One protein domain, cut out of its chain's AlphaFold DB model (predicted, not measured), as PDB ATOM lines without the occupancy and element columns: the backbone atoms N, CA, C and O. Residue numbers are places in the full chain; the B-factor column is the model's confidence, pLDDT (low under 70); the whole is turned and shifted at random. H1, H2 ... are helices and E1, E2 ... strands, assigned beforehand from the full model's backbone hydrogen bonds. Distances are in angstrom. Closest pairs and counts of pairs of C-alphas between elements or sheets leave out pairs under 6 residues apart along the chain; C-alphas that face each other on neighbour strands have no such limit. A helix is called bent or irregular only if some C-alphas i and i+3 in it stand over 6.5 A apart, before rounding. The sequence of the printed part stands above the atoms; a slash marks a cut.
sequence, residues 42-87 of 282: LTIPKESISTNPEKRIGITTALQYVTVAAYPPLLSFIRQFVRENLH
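What this domain is: This is residues 42 to 87 of the 282 residues of an uncharacterized protein of Paracoccidioides lutzii (strain ATCC MYA-826 / Pb01) (UniProt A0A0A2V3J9). A loose head of loops, with one strand and one short helix in it, has a single longer helix sticking out of it as an arm. The head holds E1, the wide loop of residues 46 to 58 and H1; that loop swings out and comes back, with Glu 54 at its turn beside Pro 73 near the beginning of H2, and residues 64 to 70 make a second loop that stands free, while the arm is the free part of H2, residues 78 to 86, with His 87 after it. The printed part has 46 residues with one named strand and two named helices, in the order E1, H1, H2; no two strands pair and the class is mostly helix. The whole is loose, with a radius of gyration of the C-alphas of 11.8 A, and the C-alphas span 35 by 25 by 18 A along their three main axes, the arm adding to the longest.

Where its parts are: The printed part begins with the strand E1, residues 42 to 45, from Leu 42 to Pro 45. Its first C-alpha is at (-36.333, 29.012, 2.197), and its N-to-C direction (0.03, 0.68, 0.73) is a rise in y and z with x nearly unchanged. Residues 46 to 58 follow with no named element; C-alpha 51 is at (-36.847, 30.161, 21.849) and C-alpha 54 at (-29.931, 25.300, 18.982). The helix H1 is residues 59 to 63, from Ile 59 to Leu 63, and its N-to-C direction (0.98, -0.14, -0.10) is nearly that of x. After it, residues 64 to 71 reach out to Val 68, whose C-alpha is at (-15.667, 31.088, 19.278), before the longest helix begins. This is H2, residues 72 to 86, from Pro 72 to Leu 86, 20.0 A from first to last C-alpha. It begins with C-alpha 72 at (-25.354, 27.037, 17.933) and ends with C-alpha 86 at (-19.392, 9.154, 11.148); its N-to-C direction (0.20, -0.95, -0.24) is mainly a fall in y.

How they stand to each other: E1 pairs with no named strand. E1 and H1 have 2 pairs of C-alphas within 8 A. The closest C-alphas of the two are those of Pro 45 and Ile 59, 6.3 A apart, and their centres are 11.7 A apart. E1 and H2 are apart, with no C-alpha of the one within 8 A of the other. H1 and H2 are apart too, though they follow each other in the chain. Residues 64 to 70 stand free between them, and so do residues 78 to 87, of which 78 to 86 belong to H2. In both H1 and H2 every O i to N i+4 pair is within hydrogen-bond range, and neither helix is bent or irregular.

The domain as a whole: The two C-alphas farthest apart are those of Lys 46 and His 87, 35.2 A, while the first and last printed C-alphas, those of Leu 42 and His 87, are 29.9 A apart. The printed part has no cut. The link from E1 to H1 is long, with 13 residues, and their C-alphas lie 5 to 14 A from the mean of all C-alphas; the link from H1 to H2 is short, with 8 residues. The mean pLDDT of the printed part is 73.2, with 83 for E1, 79 for H1 and 67 for H2. The model's confidence is under 70 in 17 residues, namely residues 65 to 70, residue 75 and residues 78 to 87.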
ATOM      1  N   LEU A  42     -36.520  28.867   0.765       80.75
ATOM      2  CA  LEU A  42     -36.333  29.012   2.197       80.75
ATOM      3  C   LEU A  42     -36.190  30.493   2.542       80.75
ATOM      4  O   LEU A  42     -35.217  31.137   2.150       80.75
ATOM      5  N   THR A  43     -37.116  31.009   3.344       82.84
ATOM      6  CA  THR A  43     -37.043  32.369   3.887       82.84
ATOM      7  C   THR A  43     -36.492  32.341   5.309       82.84
ATOM      8  O   THR A  43     -37.085  31.756   6.215       82.84
ATOM      9  N   ILE A  44     -35.365  33.014   5.533       84.28
ATOM     10  CA  ILE A  44     -34.793  33.247   6.860       84.28
ATOM     11  C   ILE A  44     -35.317  34.593   7.379       84.28
ATOM     12  O   ILE A  44     -34.969  35.638   6.817       84.28
ATOM     13  N   PRO A  45     -36.126  34.613   8.453       85.01
ATOM     14  CA  PRO A  45     -36.685  35.850   8.985       85.01
ATOM     15  C   PRO A  45     -35.637  36.682   9.742       85.01
ATOM     16  O   PRO A  45     -34.629  36.159  10.233       85.01
ATOM     17  N   LYS A  46     -35.895  37.991   9.910       83.44
ATOM     18  CA  LYS A  46     -35.068  38.873  10.759       83.44
ATOM     19  C   LYS A  46     -34.911  38.315  12.170       83.44
ATOM     20  O   LYS A  46     -33.798  38.230  12.694       83.44
ATOM     21  N   GLU A  47     -36.031  37.917  12.760       81.39
ATOM     22  CA  GLU A  47     -36.112  37.323  14.086       81.39
ATOM     23  C   GLU A  47     -36.751  35.941  13.990       81.39
ATOM     24  O   GLU A  47     -37.758  35.728  13.321       81.39
ATOM     25  N   SER A  48     -36.125  34.981  14.649       79.68
ATOM     26  CA  SER A  48     -36.595  33.605  14.739       79.68
ATOM     27  C   SER A  48     -37.695  33.468  15.793       79.68
ATOM     28  O   SER A  48     -37.534  33.961  16.909       79.68
ATOM     29  N   ILE A  49     -38.731  32.687  15.496       76.78
ATOM     30  CA  ILE A  49     -39.816  32.375  16.444       76.78
ATOM     31  C   ILE A  49     -39.351  31.393  17.539       76.78
ATOM     32  O   ILE A  49     -39.872  31.389  18.651       76.78
ATOM     33  N   SER A  50     -38.345  30.562  17.245       78.38
ATOM     34  CA  SER A  50     -37.837  29.562  18.190       78.38
ATOM     35  C   SER A  50     -37.128  30.205  19.385       78.38
ATOM     36  O   SER A  50     -36.201  31.003  19.222       78.38
ATOM     37  N   THR A  51     -37.516  29.796  20.592       78.95
ATOM     38  CA  THR A  51     -36.847  30.161  21.849       78.95
ATOM     39  C   THR A  51     -35.613  29.302  22.130       78.95
ATOM     40  O   THR A  51     -34.728  29.739  22.864       78.95
ATOM     41  N   ASN A  52     -35.515  28.106  21.535       80.22
ATOM     42  CA  ASN A  52     -34.379  27.208  21.732       80.22
ATOM     43  C   ASN A  52     -33.164  27.691  20.909       80.22
ATOM     44  O   ASN A  52     -33.261  27.681  19.677       80.22
ATOM     45  N   PRO A  53     -32.022  28.046  21.539       77.11
ATOM     46  CA  PRO A  53     -30.837  28.570  20.852       77.11
ATOM     47  C   PRO A  53     -30.265  27.626  19.786       77.11
ATOM     48  O   PRO A  53     -29.738  28.102  18.787       77.11
ATOM     49  N   GLU A  54     -30.415  26.309  19.940       73.82
ATOM     50  CA  GLU A  54     -29.931  25.300  18.982       73.82
ATOM     51  C   GLU A  54     -30.806  25.188  17.730       73.82
ATOM     52  O   GLU A  54     -30.414  24.601  16.732       73.82
ATOM     53  N   LYS A  55     -32.011  25.756  17.755       78.65
ATOM     54  CA  LYS A  55     -32.925  25.788  16.601       78.65
ATOM     55  C   LYS A  55     -33.201  27.214  16.137       78.65
ATOM     56  O   LYS A  55     -34.035  27.452  15.268       78.65
ATOM     57  N   ARG A  56     -32.538  28.186  16.763       79.91
ATOM     58  CA  ARG A  56     -32.806  29.604  16.585       79.91
ATOM     59  C   ARG A  56     -32.058  30.131  15.366       79.91
ATOM     60  O   ARG A  56     -30.920  30.572  15.485       79.91
ATOM     61  N   ILE A  57     -32.702  30.084  14.201       81.44
ATOM     62  CA  ILE A  57     -32.143  30.613  12.953       81.44
ATOM     63  C   ILE A  57     -32.873  31.896  12.556       81.44
ATOM     64  O   ILE A  57     -34.027  31.856  12.139       81.44
ATOM     65  N   GLY A  58     -32.202  33.037  12.700       82.00
ATOM     66  CA  GLY A  58     -32.664  34.330  12.204       82.00
ATOM     67  C   GLY A  58     -31.487  35.202  11.777       82.00
ATOM     68  O   GLY A  58     -30.346  34.977  12.180       82.00
ATOM     69  N   ILE A  59     -31.749  36.225  10.966       82.36
ATOM     70  CA  ILE A  59     -30.694  37.135  10.486       82.36
ATOM     71  C   ILE A  59     -30.010  37.843  11.656       82.36
ATOM     72  O   ILE A  59     -28.794  38.015  11.664       82.36
ATOM     73  N   THR A  60     -30.784  38.228  12.671       81.31
ATOM     74  CA  THR A  60     -30.258  38.872  13.879       81.31
ATOM     75  C   THR A  60     -29.280  37.984  14.630       81.31
ATOM     76  O   THR A  60     -28.260  38.483  15.087       81.31
ATOM     77  N   THR A  61     -29.541  36.682  14.735       78.16
ATOM     78  CA  THR A  61     -28.636  35.749  15.418       78.16
ATOM     79  C   THR A  61     -27.428  35.390  14.560       78.16
ATOM     80  O   THR A  61     -26.354  35.174  15.111       78.16
ATOM     81  N   ALA A  62     -27.580  35.356  13.234       76.63
ATOM     82  CA  ALA A  62     -26.498  35.048  12.300       76.63
ATOM     83  C   ALA A  62     -25.510  36.214  12.097       76.63
ATOM     84  O   ALA A  62     -24.316  35.980  11.941       76.63
ATOM     85  N   LEU A  63     -25.995  37.462  12.091       79.02
ATOM     86  CA  LEU A  63     -25.165  38.660  11.889       79.02
ATOM     87  C   LEU A  63     -24.606  39.245  13.187       79.02
ATOM     88  O   LEU A  63     -23.727  40.108  13.142       79.02
ATOM     89  N   GLN A  64     -25.127  38.823  14.338       73.95
ATOM     90  CA  GLN A  64     -24.568  39.240  15.613       73.95
ATOM     91  C   GLN A  64     -23.257  38.505  15.882       73.95
ATOM     92  O   GLN A  64     -23.045  37.386  15.428       73.95
ATOM     93  N   TYR A  65     -22.379  39.131  16.665       69.29
ATOM     94  CA  TYR A  65     -21.190  38.470  17.185       69.29
ATOM     95  C   TYR A  65     -21.546  37.137  17.854       69.29
ATOM     96  O   TYR A  65     -22.338  37.092  18.797       69.29
ATOM     97  N   VAL A  66     -20.930  36.071  17.352       67.12
ATOM     98  CA  VAL A  66     -21.075  34.704  17.850       67.12
ATOM     99  C   VAL A  66     -19.871  34.359  18.726       67.12
ATOM    100  O   VAL A  66     -18.801  34.955  18.607       67.12
ATOM    101  N   THR A  67     -20.041  33.394  19.626       67.66
ATOM    102  CA  THR A  67     -18.926  32.832  20.398       67.66
ATOM    103  C   THR A  67     -17.938  32.082  19.495       67.66
ATOM    104  O   THR A  67     -18.297  31.623  18.409       67.66
ATOM    105  N   VAL A  68     -16.703  31.884  19.972       58.86
ATOM    106  CA  VAL A  68     -15.667  31.088  19.278       58.86
ATOM    107  C   VAL A  68     -16.130  29.648  19.000       58.86
ATOM    108  O   VAL A  68     -15.650  29.017  18.064       58.86
ATOM    109  N   ALA A  69     -17.109  29.145  19.763       60.73
ATOM    110  CA  ALA A  69     -17.701  27.820  19.593       60.73
ATOM    111  C   ALA A  69     -18.643  27.688  18.374       60.73
ATOM    112  O   ALA A  69     -19.214  26.622  18.171       60.73
ATOM    113  N   ALA A  70     -18.766  28.729  17.542       64.96
ATOM    114  CA  ALA A  70     -19.615  28.801  16.350       64.96
ATOM    115  C   ALA A  70     -21.117  28.989  16.626       64.96
ATOM    116  O   ALA A  70     -21.574  29.169  17.757       64.96
ATOM    117  N   TYR A  71     -21.882  29.044  15.535       73.87
ATOM    118  CA  TYR A  71     -23.317  29.293  15.537       73.87
ATOM    119  C   TYR A  71     -24.071  28.076  16.103       73.87
ATOM    120  O   TYR A  71     -23.963  26.997  15.513       73.87
ATOM    121  N   PRO A  72     -24.831  28.202  17.213       73.86
ATOM    122  CA  PRO A  72     -25.354  27.037  17.933       73.86
ATOM    123  C   PRO A  72     -26.191  26.064  17.086       73.86
ATOM    124  O   PRO A  72     -25.961  24.859  17.204       73.86
ATOM    125  N   PRO A  73     -27.082  26.518  16.176       76.97
ATOM    126  CA  PRO A  73     -27.821  25.599  15.312       76.97
ATOM    127  C   PRO A  73     -26.944  24.789  14.365       76.97
ATOM    128  O   PRO A  73     -27.164  23.593  14.177       76.97
ATOM    129  N   LEU A  74     -25.908  25.419  13.808       72.66
ATOM    130  CA  LEU A  74     -24.944  24.721  12.968       72.66
ATOM    131  C   LEU A  74     -24.152  23.700  13.786       72.66
ATOM    132  O   LEU A  74     -23.973  22.571  13.343       72.66
ATOM    133  N   LEU A  75     -23.686  24.083  14.975       67.00
ATOM    134  CA  LEU A  75     -22.934  23.183  15.845       67.00
ATOM    135  C   LEU A  75     -23.773  21.957  16.233       67.00
ATOM    136  O   LEU A  75     -23.265  20.837  16.195       67.00
ATOM    137  N   SER A  76     -25.055  22.155  16.552       70.59
ATOM    138  CA  SER A  76     -25.999  21.066  16.823       70.59
ATOM    139  C   SER A  76     -26.156  20.139  15.616       70.59
ATOM    140  O   SER A  76     -26.056  18.923  15.771       70.59
ATOM    141  N   PHE A  77     -26.352  20.696  14.416       75.55
ATOM    142  CA  PHE A  77     -26.450  19.913  13.182       75.55
ATOM    143  C   PHE A  77     -25.174  19.107  12.916       75.55
ATOM    144  O   PHE A  77     -25.252  17.907  12.675       75.55
ATOM    145  N   ILE A  78     -23.995  19.730  13.018       66.68
ATOM    146  CA  ILE A  78     -22.709  19.050  12.812       66.68
ATOM    147  C   ILE A  78     -22.539  17.916  13.828       66.68
ATOM    148  O   ILE A  78     -22.153  16.818  13.442       66.68
ATOM    149  N   ARG A  79     -22.857  18.147  15.109       65.48
ATOM    150  CA  ARG A  79     -22.799  17.112  16.156       65.48
ATOM    151  C   ARG A  79     -23.716  15.931  15.845       65.48
ATOM    152  O   ARG A  79     -23.292  14.787  15.989       65.48
ATOM    153  N   GLN A  80     -24.946  16.204  15.417       67.01
ATOM    154  CA  GLN A  80     -25.901  15.169  15.033       67.01
ATOM    155  C   GLN A  80     -25.411  14.393  13.804       67.01
ATOM    156  O   GLN A  80     -25.308  13.171  13.859       67.01
ATOM    157  N   PHE A  81     -25.016  15.098  12.742       67.66
ATOM    158  CA  PHE A  81     -24.502  14.504  11.509       67.66
ATOM    159  C   PHE A  81     -23.302  13.591  11.775       67.66
ATOM    160  O   PHE A  81     -23.255  12.462  11.297       67.66
ATOM    161  N   VAL A  82     -22.360  14.061  12.592       59.33
ATOM    162  CA  VAL A  82     -21.194  13.310  13.059       59.33
ATOM    163  C   VAL A  82     -21.599  12.030  13.794       59.33
ATOM    164  O   VAL A  82     -21.032  10.972  13.529       59.33
ATOM    165  N   ARG A  83     -22.549  12.119  14.731       59.90
ATOM    166  CA  ARG A  83     -22.999  10.973  15.531       59.90
ATOM    167  C   ARG A  83     -23.667   9.917  14.653       59.90
ATOM    168  O   ARG A  83     -23.387   8.738  14.802       59.90
ATOM    169  N   GLU A  84     -24.514  10.353  13.729       64.53
ATOM    170  CA  GLU A  84     -25.324   9.460  12.899       64.53
ATOM    171  C   GLU A  84     -24.539   8.857  11.727       64.53
ATOM    172  O   GLU A  84     -24.713   7.682  11.422       64.53
ATOM    173  N   ASN A  85     -23.656   9.631  11.086       63.57
ATOM    174  CA  ASN A  85     -23.008   9.221   9.833       63.57
ATOM    175  C   ASN A  85     -21.539   8.825  10.002       63.57
ATOM    176  O   ASN A  85     -21.037   8.008   9.234       63.57
ATOM    177  N   LEU A  86     -20.827   9.406  10.972       59.34
ATOM    178  CA  LEU A  86     -19.392   9.154  11.148       59.34
ATOM    179  C   LEU A  86     -19.090   8.226  12.327       59.34
ATOM    180  O   LEU A  86     -18.006   7.657  12.359       59.34
ATOM    181  N   HIS A  87     -19.997   8.088  13.300       58.48
ATOM    182  CA  HIS A  87     -19.725   7.393  14.563       58.48
ATOM    183  C   HIS A  87     -20.940   6.657  15.152       58.48
ATOM    184  O   HIS A  87     -21.319   6.927  16.296       58.48
TER     185      HIS A  87